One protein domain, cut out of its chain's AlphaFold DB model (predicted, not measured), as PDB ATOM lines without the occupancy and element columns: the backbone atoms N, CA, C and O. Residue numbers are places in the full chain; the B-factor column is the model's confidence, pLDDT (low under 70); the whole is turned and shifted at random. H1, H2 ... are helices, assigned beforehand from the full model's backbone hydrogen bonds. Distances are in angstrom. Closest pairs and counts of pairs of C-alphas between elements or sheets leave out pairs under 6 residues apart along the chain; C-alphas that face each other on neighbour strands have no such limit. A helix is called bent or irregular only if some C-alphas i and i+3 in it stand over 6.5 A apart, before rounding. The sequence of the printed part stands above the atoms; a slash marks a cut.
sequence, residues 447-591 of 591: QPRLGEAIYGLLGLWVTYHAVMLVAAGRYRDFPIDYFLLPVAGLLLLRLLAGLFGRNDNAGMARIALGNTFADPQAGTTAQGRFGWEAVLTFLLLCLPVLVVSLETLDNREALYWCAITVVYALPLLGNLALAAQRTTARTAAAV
ATOM      1  N   GLN A 447     123.576 123.383 202.906       54.34
ATOM      2  CA  GLN A 447     123.708 124.679 202.245       54.34
ATOM      3  C   GLN A 447     125.085 124.824 201.566       54.34
ATOM      4  O   GLN A 447     126.086 124.907 202.281       54.34
ATOM      5  N   PRO A 448     125.171 124.931 200.221       62.22
ATOM      6  CA  PRO A 448     126.437 125.161 199.505       62.22
ATOM      7  C   PRO A 448     127.215 126.380 200.023       62.22
ATOM      8  O   PRO A 448     128.443 126.382 200.055       62.22
ATOM      9  N   ARG A 449     126.482 127.367 200.546       73.56
ATOM     10  CA  ARG A 449     127.014 128.602 201.126       73.56
ATOM     11  C   ARG A 449     127.892 128.389 202.358       73.56
ATOM     12  O   ARG A 449     128.760 129.214 202.600       73.56
ATOM     13  N   LEU A 450     127.693 127.319 203.135       80.88
ATOM     14  CA  LEU A 450     128.508 127.077 204.332       80.88
ATOM     15  C   LEU A 450     129.940 126.670 203.962       80.88
ATOM     16  O   LEU A 450     130.888 127.179 204.549       80.88
ATOM     17  N   GLY A 451     130.098 125.789 202.968       83.56
ATOM     18  CA  GLY A 451     131.418 125.385 202.477       83.56
ATOM     19  C   GLY A 451     132.173 126.553 201.842       83.56
ATOM     20  O   GLY A 451     133.351 126.742 202.127       83.56
ATOM     21  N   GLU A 452     131.479 127.379 201.053       84.69
ATOM     22  CA  GLU A 452     132.033 128.619 200.493       84.69
ATOM     23  C   GLU A 452     132.443 129.619 201.584       84.69
ATOM     24  O   GLU A 452     133.543 130.166 201.528       84.69
ATOM     25  N   ALA A 453     131.600 129.824 202.601       86.75
ATOM     26  CA  ALA A 453     131.889 130.739 203.703       86.75
ATOM     27  C   ALA A 453     133.101 130.285 204.527       86.75
ATOM     28  O   ALA A 453     133.990 131.091 204.787       86.75
ATOM     29  N   ILE A 454     133.177 129.000 204.896       91.25
ATOM     30  CA  ILE A 454     134.327 128.455 205.635       91.25
ATOM     31  C   ILE A 454     135.601 128.570 204.796       91.25
ATOM     32  O   ILE A 454     136.626 129.007 205.308       91.25
ATOM     33  N   TYR A 455     135.538 128.243 203.502       91.38
ATOM     34  CA  TYR A 455     136.689 128.388 202.613       91.38
ATOM     35  C   TYR A 455     137.149 129.846 202.487       91.38
ATOM     36  O   TYR A 455     138.351 130.106 202.480       91.38
ATOM     37  N   GLY A 456     136.207 130.795 202.430       90.31
ATOM     38  CA  GLY A 456     136.488 132.229 202.445       90.31
ATOM     39  C   GLY A 456     137.135 132.694 203.751       90.31
ATOM     40  O   GLY A 456     138.128 133.412 203.701       90.31
ATOM     41  N   LEU A 457     136.638 132.241 204.909       92.88
ATOM     42  CA  LEU A 457     137.235 132.533 206.223       92.88
ATOM     43  C   LEU A 457     138.662 131.988 206.333       92.88
ATOM     44  O   LEU A 457     139.573 132.713 206.723       92.88
ATOM     45  N   LEU A 458     138.868 130.734 205.932       94.06
ATOM     46  CA  LEU A 458     140.194 130.126 205.871       94.06
ATOM     47  C   LEU A 458     141.103 130.877 204.881       94.06
ATOM     48  O   LEU A 458     142.267 131.100 205.182       94.06
ATOM     49  N   GLY A 459     140.583 131.354 203.745       93.75
ATOM     50  CA  GLY A 459     141.354 132.158 202.791       93.75
ATOM     51  C   GLY A 459     141.736 133.544 203.322       93.75
ATOM     52  O   GLY A 459     142.860 133.998 203.103       93.75
ATOM     53  N   LEU A 460     140.843 134.208 204.066       93.50
ATOM     54  CA  LEU A 460     141.177 135.433 204.803       93.50
ATOM     55  C   LEU A 460     142.293 135.169 205.816       93.50
ATOM     56  O   LEU A 460     143.171 136.007 205.991       93.50
ATOM     57  N   TRP A 461     142.288 133.993 206.436       93.44
ATOM     58  CA  TRP A 461     143.313 133.607 207.389       93.44
ATOM     59  C   TRP A 461     144.665 133.303 206.720       93.44
ATOM     60  O   TRP A 461     145.685 133.818 207.172       93.44
ATOM     61  N   VAL A 462     144.682 132.607 205.572       94.81
ATOM     62  CA  VAL A 462     145.886 132.489 204.718       94.81
ATOM     63  C   VAL A 462     146.428 133.876 204.366       94.81
ATOM     64  O   VAL A 462     147.622 134.137 204.485       94.81
ATOM     65  N   THR A 463     145.541 134.790 203.971       94.31
ATOM     66  CA  THR A 463     145.903 136.166 203.605       94.31
ATOM     67  C   THR A 463     146.500 136.921 204.789       94.31
ATOM     68  O   THR A 463     147.528 137.574 204.632       94.31
ATOM     69  N   TYR A 464     145.902 136.799 205.978       93.81
ATOM     70  CA  TYR A 464     146.439 137.363 207.216       93.81
ATOM     71  C   TYR A 464     147.866 136.869 207.471       93.81
ATOM     72  O   TYR A 464     148.771 137.688 207.612       93.81
ATOM     73  N   HIS A 465     148.098 135.555 207.448       92.44
ATOM     74  CA  HIS A 465     149.439 135.009 207.664       92.44
ATOM     75  C   HIS A 465     150.431 135.466 206.599       92.44
ATOM     76  O   HIS A 465     151.541 135.851 206.944       92.44
ATOM     77  N   ALA A 466     150.036 135.505 205.327       94.06
ATOM     78  CA  ALA A 466     150.908 135.972 204.259       94.06
ATOM     79  C   ALA A 466     151.285 137.461 204.422       94.06
ATOM     80  O   ALA A 466     152.449 137.812 204.256       94.06
ATOM     81  N   VAL A 467     150.349 138.326 204.835       94.25
ATOM     82  CA  VAL A 467     150.652 139.729 205.185       94.25
ATOM     83  C   VAL A 467     151.598 139.806 206.384       94.25
ATOM     84  O   VAL A 467     152.564 140.566 206.359       94.25
ATOM     85  N   MET A 468     151.360 139.007 207.425       91.94
ATOM     86  CA  MET A 468     152.207 139.008 208.618       91.94
ATOM     87  C   MET A 468     153.610 138.453 208.347       91.94
ATOM     88  O   MET A 468     154.567 138.930 208.952       91.94
ATOM     89  N   LEU A 469     153.755 137.502 207.424       92.06
ATOM     90  CA  LEU A 469     155.048 137.002 206.956       92.06
ATOM     91  C   LEU A 469     155.812 138.073 206.165       92.06
ATOM     92  O   LEU A 469     157.023 138.188 206.312       92.06
ATOM     93  N   VAL A 470     155.118 138.912 205.393       91.31
ATOM     94  CA  VAL A 470     155.738 140.069 204.724       91.31
ATOM     95  C   VAL A 470     156.169 141.137 205.737       91.31
ATOM     96  O   VAL A 470     157.259 141.687 205.627       91.31
ATOM     97  N   ALA A 471     155.333 141.431 206.738       90.81
ATOM     98  CA  ALA A 471     155.586 142.514 207.691       90.81
ATOM     99  C   ALA A 471     156.586 142.149 208.804       90.81
ATOM    100  O   ALA A 471     157.338 143.002 209.268       90.81
ATOM    101  N   ALA A 472     156.562 140.900 209.268       85.62
ATOM    102  CA  ALA A 472     157.299 140.439 210.443       85.62
ATOM    103  C   ALA A 472     157.767 138.979 210.296       85.62
ATOM    104  O   ALA A 472     157.820 138.239 211.281       85.62
ATOM    105  N   GLY A 473     158.099 138.555 209.071       84.12
ATOM    106  CA  GLY A 473     158.439 137.164 208.755       84.12
ATOM    107  C   GLY A 473     159.558 136.588 209.612       84.12
ATOM    108  O   GLY A 473     159.462 135.436 210.021       84.12
ATOM    109  N   ARG A 474     160.568 137.396 209.980       84.06
ATOM    110  CA  ARG A 474     161.723 136.956 210.790       84.06
ATOM    111  C   ARG A 474     161.328 136.172 212.052       84.06
ATOM    112  O   ARG A 474     162.075 135.279 212.428       84.06
ATOM    113  N   TYR A 475     160.172 136.469 212.648       84.75
ATOM    114  CA  TYR A 475     159.721 135.908 213.926       84.75
ATOM    115  C   TYR A 475     158.400 135.123 213.828       84.75
ATOM    116  O   TYR A 475     157.719 134.943 214.836       84.75
ATOM    117  N   ARG A 476     157.977 134.711 212.622       87.31
ATOM    118  CA  ARG A 476     156.673 134.060 212.403       87.31
ATOM    119  C   ARG A 476     156.793 132.777 211.597       87.31
ATOM    120  O   ARG A 476     157.323 132.792 210.489       87.31
ATOM    121  N   ASP A 477     156.237 131.697 212.135       88.50
ATOM    122  CA  ASP A 477     156.203 130.398 211.466       88.50
ATOM    123  C   ASP A 477     155.252 130.385 210.265       88.50
ATOM    124  O   ASP A 477     154.326 131.199 210.152       88.50
ATOM    125  N   PHE A 478     155.481 129.428 209.367       90.56
ATOM    126  CA  PHE A 478     154.590 129.134 208.254       90.56
ATOM    127  C   PHE A 478     153.539 128.103 208.698       90.56
ATOM    128  O   PHE A 478     153.889 126.945 208.915       90.56
ATOM    129  N   PRO A 479     152.243 128.455 208.788       90.44
ATOM    130  CA  PRO A 479     151.207 127.546 209.286       90.44
ATOM    131  C   PRO A 479     150.737 126.553 208.207       90.44
ATOM    132  O   PRO A 479     149.546 126.436 207.918       90.44
ATOM    133  N   ILE A 480     151.676 125.856 207.565       92.38
ATOM    134  CA  ILE A 480     151.442 124.960 206.423       92.38
ATOM    135  C   ILE A 480     150.383 123.903 206.759       92.38
ATOM    136  O   ILE A 480     149.422 123.732 206.002       92.38
ATOM    137  N   ASP A 481     150.514 123.252 207.915       92.12
ATOM    138  CA  ASP A 481     149.684 122.114 208.322       92.12
ATOM    139  C   ASP A 481     148.190 122.461 208.417       92.12
ATOM    140  O   ASP A 481     147.333 121.654 208.047       92.12
ATOM    141  N   TYR A 482     147.855 123.700 208.797       92.00
ATOM    142  CA  TYR A 482     146.468 124.178 208.855       92.00
ATOM    143  C   TYR A 482     145.803 124.289 207.478       92.00
ATOM    144  O   TYR A 482     144.588 124.127 207.352       92.00
ATOM    145  N   PHE A 483     146.570 124.523 206.415       93.06
ATOM    146  CA  PHE A 483     146.012 124.772 205.082       93.06
ATOM    147  C   PHE A 483     146.209 123.611 204.103       93.06
ATOM    148  O   PHE A 483     145.629 123.629 203.010       93.06
ATOM    149  N   LEU A 484     146.913 122.550 204.513       94.31
ATOM    150  CA  LEU A 484     147.041 121.326 203.723       94.31
ATOM    151  C   LEU A 484     145.693 120.639 203.490       94.31
ATOM    152  O   LEU A 484     145.403 120.276 202.353       94.31
ATOM    153  N   LEU A 485     144.838 120.479 204.510       95.88
ATOM    154  CA  LEU A 485     143.547 119.794 204.331       95.88
ATOM    155  C   LEU A 485     142.623 120.524 203.345       95.88
ATOM    156  O   LEU A 485     142.150 119.866 202.413       95.88
ATOM    157  N   PRO A 486     142.359 121.840 203.473       94.31
ATOM    158  CA  PRO A 486     141.512 122.543 202.515       94.31
ATOM    159  C   PRO A 486     142.008 122.431 201.069       94.31
ATOM    160  O   PRO A 486     141.202 122.249 200.156       94.31
ATOM    161  N   VAL A 487     143.326 122.493 200.858       93.06
ATOM    162  CA  VAL A 487     143.943 122.401 199.529       93.06
ATOM    163  C   VAL A 487     143.940 120.966 199.000       93.06
ATOM    164  O   VAL A 487     143.340 120.687 197.957       93.06
ATOM    165  N   ALA A 488     144.575 120.039 199.714       94.19
ATOM    166  CA  ALA A 488     144.725 118.653 199.285       94.19
ATOM    167  C   ALA A 488     143.370 117.938 199.206       94.19
ATOM    168  O   ALA A 488     143.126 117.194 198.259       94.19
ATOM    169  N   GLY A 489     142.454 118.215 200.139       93.88
ATOM    170  CA  GLY A 489     141.097 117.672 200.128       93.88
ATOM    171  C   GLY A 489     140.307 118.096 198.887       93.88
ATOM    172  O   GLY A 489     139.664 117.257 198.255       93.88
ATOM    173  N   LEU A 490     140.389 119.369 198.477       91.88
ATOM    174  CA  LEU A 490     139.746 119.852 197.248       91.88
ATOM    175  C   LEU A 490     140.367 119.248 195.987       91.88
ATOM    176  O   LEU A 490     139.636 118.843 195.078       91.88
ATOM    177  N   LEU A 491     141.698 119.183 195.917       92.00
ATOM    178  CA  LEU A 491     142.398 118.570 194.788       92.00
ATOM    179  C   LEU A 491     142.038 117.088 194.655       92.00
ATOM    180  O   LEU A 491     141.671 116.639 193.568       92.00
ATOM    181  N   LEU A 492     142.059 116.350 195.766       93.25
ATOM    182  CA  LEU A 492     141.707 114.937 195.798       93.25
ATOM    183  C   LEU A 492     140.233 114.716 195.433       93.25
ATOM    184  O   LEU A 492     139.920 113.808 194.666       93.25
ATOM    185  N   LEU A 493     139.326 115.577 195.907       91.00
ATOM    186  CA  LEU A 493     137.903 115.510 195.564       91.00
ATOM    187  C   LEU A 493     137.707 115.649 194.051       91.00
ATOM    188  O   LEU A 493     136.942 114.892 193.453       91.00
ATOM    189  N   ARG A 494     138.415 116.594 193.423       87.75
ATOM    190  CA  ARG A 494     138.353 116.842 191.973       87.75
ATOM    191  C   ARG A 494     138.954 115.703 191.165       87.75
ATOM    192  O   ARG A 494     138.368 115.314 190.156       87.75
ATOM    193  N   LEU A 495     140.086 115.164 191.615       89.75
ATOM    194  CA  LEU A 495     140.723 114.003 191.001       89.75
ATOM    195  C   LEU A 495     139.759 112.812 190.984       89.75
ATOM    196  O   LEU A 495     139.496 112.243 189.926       89.75
ATOM    197  N   LEU A 496     139.165 112.488 192.135       89.50
ATOM    198  CA  LEU A 496     138.197 111.399 192.249       89.50
ATOM    199  C   LEU A 496     136.937 111.679 191.418       89.50
ATOM    200  O   LEU A 496     136.490 110.805 190.681       89.50
ATOM    201  N   ALA A 497     136.394 112.898 191.441       83.00
ATOM    202  CA  ALA A 497     135.246 113.259 190.605       83.00
ATOM    203  C   ALA A 497     135.507 113.024 189.105       83.00
ATOM    204  O   ALA A 497     134.624 112.541 188.390       83.00
ATOM    205  N   GLY A 498     136.722 113.338 188.637       82.69
ATOM    206  CA  GLY A 498     137.169 113.071 187.271       82.69
ATOM    207  C   GLY A 498     137.276 111.577 186.960       82.69
ATOM    208  O   GLY A 498     136.725 111.131 185.957       82.69
ATOM    209  N   LEU A 499     137.914 110.797 187.839       85.75
ATOM    210  CA  LEU A 499     138.095 109.347 187.664       85.75
ATOM    211  C   LEU A 499     136.770 108.574 187.604       85.75
ATOM    212  O   LEU A 499     136.660 107.597 186.871       85.75
ATOM    213  N   PHE A 500     135.753 109.020 188.344       82.75
ATOM    214  CA  PHE A 500     134.424 108.401 188.335       82.75
ATOM    215  C   PHE A 500     133.479 108.980 187.267       82.75
ATOM    216  O   PHE A 500     132.294 108.644 187.271       82.75
ATOM    217  N   GLY A 501     133.975 109.837 186.362       67.19
ATOM    218  CA  GLY A 501     133.205 110.380 185.238       67.19
ATOM    219  C   GLY A 501     132.014 111.249 185.652       67.19
ATOM    220  O   GLY A 501     131.054 111.359 184.900       67.19
ATOM    221  N   ARG A 502     132.042 111.839 186.855       66.56
ATOM    222  CA  ARG A 502     130.911 112.585 187.449       66.56
ATOM    223  C   ARG A 502     131.115 114.098 187.402       66.56
ATOM    224  O   ARG A 502     130.694 114.816 188.307       66.56
ATOM    225  N   ASN A 503     131.837 114.567 186.389       61.06
ATOM    226  CA  ASN A 503     132.227 115.961 186.250       61.06
ATOM    227  C   ASN A 503     131.663 116.523 184.939       61.06
ATOM    228  O   ASN A 503     132.354 116.559 183.922       61.06
ATOM    229  N   ASP A 504     130.402 116.955 184.977       55.19
ATOM    230  CA  ASP A 504     129.675 117.498 183.814       55.19
ATOM    231  C   ASP A 504     130.217 118.872 183.368       55.19
ATOM    232  O   ASP A 504     129.913 119.372 182.288       55.19
ATOM    233  N   ASN A 505     131.051 119.492 184.205       64.25
ATOM    234  CA  ASN A 505     131.668 120.788 183.961       64.25
ATOM    235  C   ASN A 505     132.956 120.647 183.132       64.25
ATOM    236  O   ASN A 505     133.697 119.678 183.289       64.25
ATOM    237  N   ALA A 506     133.285 121.646 182.307       66.06
ATOM    238  CA  ALA A 506     134.545 121.742 181.556       66.06
ATOM    239  C   ALA A 506     135.302 123.044 181.887       66.06
ATOM    240  O   ALA A 506     134.715 124.014 182.368       66.06
ATOM    241  N   GLY A 507     136.619 123.067 181.653       72.25
ATOM    242  CA  GLY A 507     137.456 124.254 181.880       72.25
ATOM    243  C   GLY A 507     137.386 124.790 183.318       72.25
ATOM    244  O   GLY A 507     137.387 124.019 184.280       72.25
ATOM    245  N   MET A 508     137.284 126.115 183.469       73.25
ATOM    246  CA  MET A 508     137.257 126.800 184.773       73.25
ATOM    247  C   MET A 508     136.058 126.410 185.655       73.25
ATOM    248  O   MET A 508     136.139 126.486 186.881       73.25
ATOM    249  N   ALA A 509     134.974 125.900 185.060       73.38
ATOM    250  CA  ALA A 509     133.807 125.421 185.798       73.38
ATOM    251  C   ALA A 509     134.120 124.205 186.689       73.38
ATOM    252  O   ALA A 509     133.453 124.011 187.707       73.38
ATOM    253  N   ARG A 510     135.135 123.399 186.331       74.94
ATOM    254  CA  ARG A 510     135.584 122.235 187.123       74.94
ATOM    255  C   ARG A 510     136.263 122.638 188.422       74.94
ATOM    256  O   ARG A 510     136.213 121.892 189.396       74.94
ATOM    257  N   ILE A 511     136.931 123.787 188.408       78.12
ATOM    258  CA  ILE A 511     137.686 124.276 189.554       78.12
ATOM    259  C   ILE A 511     136.917 125.323 190.355       78.12
ATOM    260  O   ILE A 511     137.375 125.681 191.421       78.12
ATOM    261  N   ALA A 512     135.747 125.784 189.916       82.75
ATOM    262  CA  ALA A 512     134.963 126.768 190.658       82.75
ATOM    263  C   ALA A 512     134.514 126.246 192.037       82.75
ATOM    264  O   ALA A 512     133.887 125.184 192.151       82.75
ATOM    265  N   LEU A 513     134.808 127.008 193.095       83.06
ATOM    266  CA  LEU A 513     134.394 126.692 194.462       83.06
ATOM    267  C   LEU A 513     132.870 126.551 194.577       83.06
ATOM    268  O   LEU A 513     132.392 125.587 195.170       83.06
ATOM    269  N   GLY A 514     132.104 127.436 193.936       75.69
ATOM    270  CA  GLY A 514     130.641 127.388 193.988       75.69
ATOM    271  C   GLY A 514     130.056 126.116 193.370       75.69
ATOM    272  O   GLY A 514     129.047 125.589 193.831       75.69
ATOM    273  N   ASN A 515     130.745 125.528 192.388       76.00
ATOM    274  CA  ASN A 515     130.354 124.238 191.810       76.00
ATOM    275  C   ASN A 515     130.776 123.041 192.679       76.00
ATOM    276  O   ASN A 515     130.283 121.926 192.484       76.00
ATOM    277  N   THR A 516     131.668 123.254 193.651       78.50
ATOM    278  CA  THR A 516     132.136 122.198 194.555       78.50
ATOM    279  C   THR A 516     131.005 121.743 195.464       78.50
ATOM    280  O   THR A 516     130.817 120.541 195.619       78.50
ATOM    281  N   PHE A 517     130.210 122.666 196.007       74.56
ATOM    282  CA  PHE A 517     129.116 122.335 196.925       74.56
ATOM    283  C   PHE A 517     127.717 122.432 196.299       74.56
ATOM    284  O   PHE A 517     126.746 122.038 196.944       74.56
ATOM    285  N   ALA A 518     127.592 122.905 195.052       67.69
ATOM    286  CA  ALA A 518     126.309 123.003 194.356       67.69
ATOM    287  C   ALA A 518     125.601 121.646 194.192       67.69
ATOM    288  O   ALA A 518     126.233 120.609 193.942       67.69
ATOM    289  N   ASP A 519     124.269 121.667 194.282       61.91
ATOM    290  CA  ASP A 519     123.423 120.527 193.927       61.91
ATOM    291  C   ASP A 519     123.589 120.224 192.422       61.91
ATOM    292  O   ASP A 519     123.330 121.113 191.605       61.91
ATOM    293  N   PRO A 520     124.003 118.999 192.034       53.66
ATOM    294  CA  PRO A 520     124.157 118.610 190.632       53.66
ATOM    295  C   PRO A 520     122.888 118.797 189.784       53.66
ATOM    296  O   PRO A 520     122.984 118.889 188.566       53.66
ATOM    297  N   GLN A 521     121.700 118.840 190.401       49.81
ATOM    298  CA  GLN A 521     120.419 118.924 189.692       49.81
ATOM    299  C   GLN A 521     119.787 120.316 189.660       49.81
ATOM    300  O   GLN A 521     118.859 120.535 188.885       49.81
ATOM    301  N   ALA A 522     120.273 121.266 190.461       53.25
ATOM    302  CA  ALA A 522     119.686 122.606 190.549       53.25
ATOM    303  C   ALA A 522     120.089 123.538 189.385       53.25
ATOM    304  O   ALA A 522     119.776 124.729 189.410       53.25
ATOM    305  N   GLY A 523     120.808 123.027 188.377       48.31
ATOM    306  CA  GLY A 523     121.543 123.862 187.431       48.31
ATOM    307  C   GLY A 523     122.680 124.612 188.136       48.31
ATOM    308  O   GLY A 523     122.741 124.694 189.362       48.31
ATOM    309  N   THR A 524     123.642 125.133 187.378       48.03
ATOM    310  CA  THR A 524     124.815 125.825 187.938       48.03
ATOM    311  C   THR A 524     124.404 127.059 188.761       48.03
ATOM    312  O   THR A 524     124.227 128.163 188.248       48.03
ATOM    313  N   THR A 525     124.266 126.900 190.078       47.41
ATOM    314  CA  THR A 525     123.877 127.979 191.002       47.41
ATOM    315  C   THR A 525     125.049 128.839 191.459       47.41
ATOM    316  O   THR A 525     124.812 129.809 192.177       47.41
ATOM    317  N   ALA A 526     126.283 128.553 191.021       50.81
ATOM    318  CA  ALA A 526     127.451 129.371 191.333       50.81
ATOM    319  C   ALA A 526     127.248 130.796 190.800       50.81
ATOM    320  O   ALA A 526     127.506 131.100 189.636       50.81
ATOM    321  N   GLN A 527     126.718 131.682 191.638       53.50
ATOM    322  CA  GLN A 527     126.765 133.117 191.432       53.50
ATOM    323  C   GLN A 527     128.187 133.532 191.791       53.50
ATOM    324  O   GLN A 527     128.411 133.993 192.902       53.50
ATOM    325  N   GLY A 528     129.149 133.323 190.887       51.78
ATOM    326  CA  GLY A 528     130.427 134.016 191.013       51.78
ATOM    327  C   GLY A 528     130.113 135.507 191.120       51.78
ATOM    328  O   GLY A 528     129.408 136.053 190.263       51.78
ATOM    329  N   ARG A 529     130.512 136.134 192.225       57.69
ATOM    330  CA  ARG A 529     130.239 137.549 192.481       57.69
ATOM    331  C   ARG A 529     131.562 138.283 192.383       57.69
ATOM    332  O   ARG A 529     132.498 137.977 193.111       57.69
ATOM    333  N   PHE A 530     131.624 139.296 191.524       59.16
ATOM    334  CA  PHE A 530     132.673 140.302 191.643       59.16
ATOM    335  C   PHE A 530     132.485 140.995 193.003       59.16
ATOM    336  O   PHE A 530     131.476 141.656 193.233       59.16
ATOM    337  N   GLY A 531     133.394 140.731 193.941       75.81
ATOM    338  CA  GLY A 531     133.280 141.127 195.344       75.81
ATOM    339  C   GLY A 531     134.487 140.648 196.149       75.81
ATOM    340  O   GLY A 531     135.606 140.647 195.635       75.81
ATOM    341  N   TRP A 532     134.268 140.196 197.386       80.44
ATOM    342  CA  TRP A 532     135.343 139.703 198.259       80.44
ATOM    343  C   TRP A 532     136.167 138.569 197.620       80.44
ATOM    344  O   TRP A 532     137.366 138.504 197.856       80.44
ATOM    345  N   GLU A 533     135.564 137.731 196.763       84.75
ATOM    346  CA  GLU A 533     136.262 136.653 196.043       84.75
ATOM    347  C   GLU A 533     137.360 137.196 195.120       84.75
ATOM    348  O   GLU A 533     138.437 136.611 195.042       84.75
ATOM    349  N   ALA A 534     137.111 138.323 194.444       87.12
ATOM    350  CA  ALA A 534     138.074 138.953 193.541       87.12
ATOM    351  C   ALA A 534     139.258 139.537 194.313       87.12
ATOM    352  O   ALA A 534     140.409 139.290 193.957       87.12
ATOM    353  N   VAL A 535     138.966 140.251 195.404       90.12
ATOM    354  CA  VAL A 535     139.985 140.814 196.297       90.12
ATOM    355  C   VAL A 535     140.828 139.700 196.906       90.12
ATOM    356  O   VAL A 535     142.050 139.745 196.837       90.12
ATOM    357  N   LEU A 536     140.180 138.664 197.444       91.38
ATOM    358  CA  LEU A 536     140.869 137.545 198.067       91.38
ATOM    359  C   LEU A 536     141.733 136.781 197.059       91.38
ATOM    360  O   LEU A 536     142.883 136.478 197.347       91.38
ATOM    361  N   THR A 537     141.216 136.529 195.855       93.12
ATOM    362  CA  THR A 537     141.986 135.893 194.776       93.12
ATOM    363  C   THR A 537     143.220 136.709 194.411       93.12
ATOM    364  O   THR A 537     144.305 136.152 194.299       93.12
ATOM    365  N   PHE A 538     143.065 138.026 194.240       93.81
ATOM    366  CA  PHE A 538     144.182 138.915 193.938       93.81
ATOM    367  C   PHE A 538     145.252 138.852 195.034       93.81
ATOM    368  O   PHE A 538     146.423 138.624 194.738       93.81
ATOM    369  N   LEU A 539     144.851 138.962 196.304       94.81
ATOM    370  CA  LEU A 539     145.776 138.895 197.437       94.81
ATOM    371  C   LEU A 539     146.501 137.545 197.515       94.81
ATOM    372  O   LEU A 539     147.721 137.524 197.660       94.81
ATOM    373  N   LEU A 540     145.785 136.430 197.346       94.69
ATOM    374  CA  LEU A 540     146.365 135.082 197.362       94.69
ATOM    375  C   LEU A 540     147.312 134.810 196.179       94.69
ATOM    376  O   LEU A 540     148.136 133.907 196.260       94.69
ATOM    377  N   LEU A 541     147.233 135.572 195.085       94.75
ATOM    378  CA  LEU A 541     148.178 135.463 193.966       94.75
ATOM    379  C   LEU A 541     149.374 136.414 194.108       94.75
ATOM    380  O   LEU A 541     150.478 136.065 193.695       94.75
ATOM    381  N   CYS A 542     149.181 137.597 194.696       94.50
ATOM    382  CA  CYS A 542     150.236 138.604 194.827       94.50
ATOM    383  C   CYS A 542     151.116 138.412 196.070       94.50
ATOM    384  O   CYS A 542     152.332 138.570 195.983       94.50
ATOM    385  N   LEU A 543     150.535 138.064 197.224       94.19
ATOM    386  CA  LEU A 543     151.286 137.923 198.477       94.19
ATOM    387  C   LEU A 543     152.379 136.840 198.423       94.19
ATOM    388  O   LEU A 543     153.461 137.108 198.939       94.19
ATOM    389  N   PRO A 544     152.188 135.674 197.772       92.88
ATOM    390  CA  PRO A 544     153.262 134.692 197.609       92.88
ATOM    391  C   PRO A 544     154.505 135.253 196.919       92.88
ATOM    392  O   PRO A 544     155.619 134.923 197.308       92.88
ATOM    393  N   VAL A 545     154.333 136.140 195.932       91.19
ATOM    394  CA  VAL A 545     155.460 136.781 195.235       91.19
ATOM    395  C   VAL A 545     156.252 137.656 196.204       91.19
ATOM    396  O   VAL A 545     157.480 137.621 196.198       91.19
ATOM    397  N   LEU A 546     155.562 138.401 197.074       91.69
ATOM    398  CA  LEU A 546     156.203 139.219 198.105       91.69
ATOM    399  C   LEU A 546     156.918 138.357 199.150       91.69
ATOM    400  O   LEU A 546     158.062 138.650 199.482       91.69
ATOM    401  N   VAL A 547     156.286 137.275 199.622       91.25
ATOM    402  CA  VAL A 547     156.898 136.346 200.586       91.25
ATOM    403  C   VAL A 547     158.168 135.720 200.004       91.25
ATOM    404  O   VAL A 547     159.211 135.809 200.638       91.25
ATOM    405  N   VAL A 548     158.128 135.164 198.787       88.44
ATOM    406  CA  VAL A 548     159.323 134.583 198.138       88.44
ATOM    407  C   VAL A 548     160.397 135.628 197.840       88.44
ATOM    408  O   VAL A 548     161.562 135.274 197.804       88.44
ATOM    409  N   SER A 549     160.042 136.897 197.620       86.06
ATOM    410  CA  SER A 549     161.038 137.953 197.371       86.06
ATOM    411  C   SER A 549     161.770 138.395 198.642       86.06
ATOM    412  O   SER A 549     162.895 138.881 198.562       86.06
ATOM    413  N   LEU A 550     161.114 138.278 199.800       86.81
ATOM    414  CA  LEU A 550     161.704 138.568 201.110       86.81
ATOM    415  C   LEU A 550     162.453 137.362 201.685       86.81
ATOM    416  O   LEU A 550     163.419 137.527 202.430       86.81
ATOM    417  N   GLU A 551     162.011 136.159 201.334       84.88
ATOM    418  CA  GLU A 551     162.681 134.899 201.641       84.88
ATOM    419  C   GLU A 551     163.681 134.515 200.537       84.88
ATOM    420  O   GLU A 551     163.741 135.141 199.485       84.88
ATOM    421  N   THR A 552     164.519 133.501 200.765       75.31
ATOM    422  CA  THR A 552     165.353 132.937 199.686       75.31
ATOM    423  C   THR A 552     164.686 131.703 199.094       75.31
ATOM    424  O   THR A 552     163.856 131.063 199.741       75.31
ATOM    425  N   LEU A 553     165.071 131.331 197.868       84.06
ATOM    426  CA  LEU A 553     164.610 130.084 197.242       84.06
ATOM    427  C   LEU A 553     165.075 128.831 198.001       84.06
ATOM    428  O   LEU A 553     164.490 127.766 197.833       84.06
ATOM    429  N   ASP A 554     166.078 128.967 198.864       82.00
ATOM    430  CA  ASP A 554     166.553 127.889 199.735       82.00
ATOM    431  C   ASP A 554     165.583 127.627 200.901       82.00
ATOM    432  O   ASP A 554     165.537 126.528 201.453       82.00
ATOM    433  N   ASN A 555     164.724 128.600 201.245       87.75
ATOM    434  CA  ASN A 555     163.704 128.425 202.275       87.75
ATOM    435  C   ASN A 555     162.532 127.568 201.757       87.75
ATOM    436  O   ASN A 555     161.539 128.067 201.218       87.75
ATOM    437  N   ARG A 556     162.628 126.248 201.950       88.62
ATOM    438  CA  ARG A 556     161.612 125.281 201.498       88.62
ATOM    439  C   ARG A 556     160.234 125.512 202.116       88.62
ATOM    440  O   ARG A 556     159.235 125.358 201.415       88.62
ATOM    441  N   GLU A 557     160.159 125.908 203.387       90.50
ATOM    442  CA  GLU A 557     158.878 126.222 204.035       90.50
ATOM    443  C   GLU A 557     158.196 127.415 203.364       90.50
ATOM    444  O   GLU A 557     156.999 127.360 203.077       90.50
ATOM    445  N   ALA A 558     158.965 128.454 203.022       91.75
ATOM    446  CA  ALA A 558     158.451 129.596 202.275       91.75
ATOM    447  C   ALA A 558     157.893 129.171 200.910       91.75
ATOM    448  O   ALA A 558     156.803 129.602 200.523       91.75
ATOM    449  N   LEU A 559     158.597 128.285 200.197       92.94
ATOM    450  CA  LEU A 559     158.135 127.760 198.910       92.94
ATOM    451  C   LEU A 559     156.846 126.941 199.046       92.94
ATOM    452  O   LEU A 559     155.913 127.142 198.266       92.94
ATOM    453  N   TYR A 560     156.758 126.055 200.041       93.06
ATOM    454  CA  TYR A 560     155.545 125.277 200.306       93.06
ATOM    455  C   TYR A 560     154.366 126.173 200.679       93.06
ATOM    456  O   TYR A 560     153.277 126.011 200.125       93.06
ATOM    457  N   TRP A 561     154.587 127.162 201.546       94.31
ATOM    458  CA  TRP A 561     153.582 128.161 201.898       94.31
ATOM    459  C   TRP A 561     153.060 128.906 200.665       94.31
ATOM    460  O   TRP A 561     151.849 129.048 200.469       94.31
ATOM    461  N   CYS A 562     153.966 129.344 199.793       94.31
ATOM    462  CA  CYS A 562     153.612 130.072 198.582       94.31
ATOM    463  C   CYS A 562     152.848 129.190 197.591       94.31
ATOM    464  O   CYS A 562     151.833 129.625 197.046       94.31
ATOM    465  N   ALA A 563     153.259 127.931 197.424       94.31
ATOM    466  CA  ALA A 563     152.532 126.961 196.613       94.31
ATOM    467  C   ALA A 563     151.112 126.722 197.153       94.31
ATOM    468  O   ALA A 563     150.148 126.797 196.392       94.31
ATOM    469  N   ILE A 564     150.961 126.504 198.463       93.88
ATOM    470  CA  ILE A 564     149.656 126.331 199.118       93.88
ATOM    471  C   ILE A 564     148.774 127.556 198.889       93.88
ATOM    472  O   ILE A 564     147.627 127.406 198.476       93.88
ATOM    473  N   THR A 565     149.319 128.756 199.085       94.81
ATOM    474  CA  THR A 565     148.592 130.022 198.927       94.81
ATOM    475  C   THR A 565     148.094 130.214 197.488       94.81
ATOM    476  O   THR A 565     146.923 130.529 197.276       94.81
ATOM    477  N   VAL A 566     148.934 129.927 196.485       94.75
ATOM    478  CA  VAL A 566     148.540 129.983 195.065       94.75
ATOM    479  C   VAL A 566     147.477 128.934 194.741       94.75
ATOM    480  O   VAL A 566     146.481 129.239 194.082       94.75
ATOM    481  N   VAL A 567     147.636 127.698 195.223       93.50
ATOM    482  CA  VAL A 567     146.641 126.637 195.007       93.50
ATOM    483  C   VAL A 567     145.308 126.990 195.675       93.50
ATOM    484  O   VAL A 567     144.249 126.694 195.116       93.50
ATOM    485  N   TYR A 568     145.341 127.689 196.811       94.00
ATOM    486  CA  TYR A 568     144.163 128.218 197.496       94.00
ATOM    487  C   TYR A 568     143.402 129.265 196.659       94.00
ATOM    488  O   TYR A 568     142.186 129.401 196.768       94.00
ATOM    489  N   ALA A 569     144.078 129.991 195.765       93.38
ATOM    490  CA  ALA A 569     143.422 130.946 194.872       93.38
ATOM    491  C   ALA A 569     142.641 130.262 193.731       93.38
ATOM    492  O   ALA A 569     141.668 130.822 193.219       93.38
ATOM    493  N   LEU A 570     143.029 129.045 193.322       91.62
ATOM    494  CA  LEU A 570     142.468 128.378 192.137       91.62
ATOM    495  C   LEU A 570     140.943 128.189 192.201       91.62
ATOM    496  O   LEU A 570     140.276 128.432 191.189       91.62
ATOM    497  N   PRO A 571     140.339 127.782 193.338       89.50
ATOM    498  CA  PRO A 571     138.895 127.634 193.401       89.50
ATOM    499  C   PRO A 571     138.118 128.939 193.241       89.50
ATOM    500  O   PRO A 571     137.036 128.949 192.647       89.50
ATOM    501  N   LEU A 572     138.694 130.038 193.728       89.56
ATOM    502  CA  LEU A 572     138.124 131.376 193.628       89.56
ATOM    503  C   LEU A 572     138.286 131.938 192.208       89.56
ATOM    504  O   LEU A 572     137.325 132.466 191.651       89.56
ATOM    505  N   LEU A 573     139.435 131.707 191.561       89.56
ATOM    506  CA  LEU A 573     139.630 131.997 190.132       89.56
ATOM    507  C   LEU A 573     138.569 131.316 189.259       89.56
ATOM    508  O   LEU A 573     138.051 131.925 188.323       89.56
ATOM    509  N   GLY A 574     138.209 130.069 189.577       87.38
ATOM    510  CA  GLY A 574     137.113 129.364 188.915       87.38
ATOM    511  C   GLY A 574     135.771 130.093 189.037       87.38
ATOM    512  O   GLY A 574     135.065 130.239 188.038       87.38
ATOM    513  N   ASN A 575     135.433 130.601 190.230       85.56
ATOM    514  CA  ASN A 575     134.217 131.400 190.443       85.56
ATOM    515  C   ASN A 575     134.232 132.693 189.612       85.56
ATOM    516  O   ASN A 575     133.239 133.011 188.954       85.56
ATOM    517  N   LEU A 576     135.361 133.408 189.593       86.12
ATOM    518  CA  LEU A 576     135.511 134.662 188.846       86.12
ATOM    519  C   LEU A 576     135.410 134.454 187.332       86.12
ATOM    520  O   LEU A 576     134.737 135.223 186.648       86.12
ATOM    521  N   ALA A 577     136.017 133.389 186.804       85.00
ATOM    522  CA  ALA A 577     135.927 133.056 185.386       85.00
ATOM    523  C   ALA A 577     134.475 132.778 184.955       85.00
ATOM    524  O   ALA A 577     134.032 133.261 183.910       85.00
ATOM    525  N   LEU A 578     133.705 132.060 185.781       80.50
ATOM    526  CA  LEU A 578     132.277 131.833 185.532       80.50
ATOM    527  C   LEU A 578     131.458 133.126 185.600       80.50
ATOM    528  O   LEU A 578     130.535 133.311 184.803       80.50
ATOM    529  N   ALA A 579     131.787 134.028 186.529       80.38
ATOM    530  CA  ALA A 579     131.150 135.338 186.618       80.38
ATOM    531  C   ALA A 579     131.391 136.159 185.341       80.38
ATOM    532  O   ALA A 579     130.438 136.669 184.753       80.38
ATOM    533  N   ALA A 580     132.639 136.220 184.869       81.19
ATOM    534  CA  ALA A 580     133.025 136.949 183.661       81.19
ATOM    535  C   ALA A 580     132.327 136.415 182.397       81.19
ATOM    536  O   ALA A 580     131.799 137.197 181.601       81.19
ATOM    537  N   GLN A 581     132.253 135.088 182.236       80.69
ATOM    538  CA  GLN A 581     131.539 134.457 181.120       80.69
ATOM    539  C   GLN A 581     130.053 134.840 181.101       80.69
ATOM    540  O   GLN A 581     129.508 135.158 180.046       80.69
ATOM    541  N   ARG A 582     129.399 134.873 182.269       75.25
ATOM    542  CA  ARG A 582     127.985 135.266 182.384       75.25
ATOM    543  C   ARG A 582     127.757 136.741 182.088       75.25
ATOM    544  O   ARG A 582     126.772 137.060 181.429       75.25
ATOM    545  N   THR A 583     128.631 137.626 182.565       77.06
ATOM    546  CA  THR A 583     128.552 139.058 182.242       77.06
ATOM    547  C   THR A 583     128.665 139.259 180.736       77.06
ATOM    548  O   THR A 583     127.792 139.887 180.150       77.06
ATOM    549  N   THR A 584     129.652 138.623 180.102       75.69
ATOM    550  CA  THR A 584     129.858 138.693 178.647       75.69
ATOM    551  C   THR A 584     128.639 138.179 177.878       75.69
ATOM    552  O   THR A 584     128.171 138.845 176.961       75.69
ATOM    553  N   ALA A 585     128.069 137.040 178.286       73.69
ATOM    554  CA  ALA A 585     126.868 136.482 177.665       73.69
ATOM    555  C   ALA A 585     125.633 137.387 177.831       73.69
ATOM    556  O   ALA A 585     124.841 137.516 176.904       73.69
ATOM    557  N   ARG A 586     125.467 138.040 178.992       74.00
ATOM    558  CA  ARG A 586     124.384 139.014 179.216       74.00
ATOM    559  C   ARG A 586     124.553 140.265 178.366       74.00
ATOM    560  O   ARG A 586     123.569 140.736 177.816       74.00
ATOM    561  N   THR A 587     125.773 140.784 178.255       72.75
ATOM    562  CA  THR A 587     126.071 141.935 177.395       72.75
ATOM    563  C   THR A 587     125.827 141.588 175.928       72.75
ATOM    564  O   THR A 587     125.179 142.357 175.238       72.75
ATOM    565  N   ALA A 588     126.252 140.405 175.476       69.50
ATOM    566  CA  ALA A 588     126.012 139.927 174.115       69.50
ATOM    567  C   ALA A 588     124.530 139.651 173.805       69.50
ATOM    568  O   ALA A 588     124.149 139.712 172.649       69.50
ATOM    569  N   ALA A 589     123.705 139.336 174.809       69.75
ATOM    570  CA  ALA A 589     122.256 139.173 174.649       69.75
ATOM    571  C   ALA A 589     121.472 140.498 174.744       69.75
ATOM    572  O   ALA A 589     120.270 140.511 174.486       69.75
ATOM    573  N   ALA A 590     122.122 141.579 175.187       65.00
ATOM    574  CA  ALA A 590     121.541 142.919 175.292       65.00
ATOM    575  C   ALA A 590     121.886 143.822 174.090       65.00
ATOM    576  O   ALA A 590     121.288 144.890 173.956       65.00
ATOM    577  N   VAL A 591     122.847 143.399 173.263       58.50
ATOM    578  CA  VAL A 591     123.187 143.945 171.939       58.50
ATOM    579  C   VAL A 591     122.435 143.138 170.892       58.50
ATOM    580  O   VAL A 591     121.933 143.765 169.935       58.50
TER     581      VAL A 591
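This is residues 447 to 591 of the 591 residues of a protein of Ferrovibrio terrae (UniProt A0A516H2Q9). H1 and the hairpin of H5 and H6a form a bundle. H2 slants away, H3 and H4 pack on H6b, and residues 583 to 591 stick out. It is compact and all helix: 145 residues, six named helices H1 to H6 in order, radius of gyration of the C-alphas 16.7 A, spans 52 by 39 by 26 A.

H1, residues 448 to 475, touches H5, residues 532 to 550; C-alphas 470 and 547 are closest, 5.7 A. H6, residues 556 to 590, by its hydrogen bonds one helix, is bent: C-alphas 568, ending arm H6a, and 571, beginning H6b, are 6.7 A apart. H2, residues 480 to 499, touches H6a; H3, 507 to 510, and H4, 513 to 517, touch H6b. Every O i to N i+4 pair in H6a and H6b is within hydrogen-bond range.

H1 is irregular, C-alphas 471 and 474 8.8 A apart; H2 only just, 482 and 485 6.9 A. C-alpha 448, where H1 begins, is at (126.437, 125.161, 199.505), and C-alpha 590, where H6b ends, is at (121.541, 142.919, 175.292).

The printed part has no cut; link H4 to H5 is long; 25 residues have pLDDT under 70.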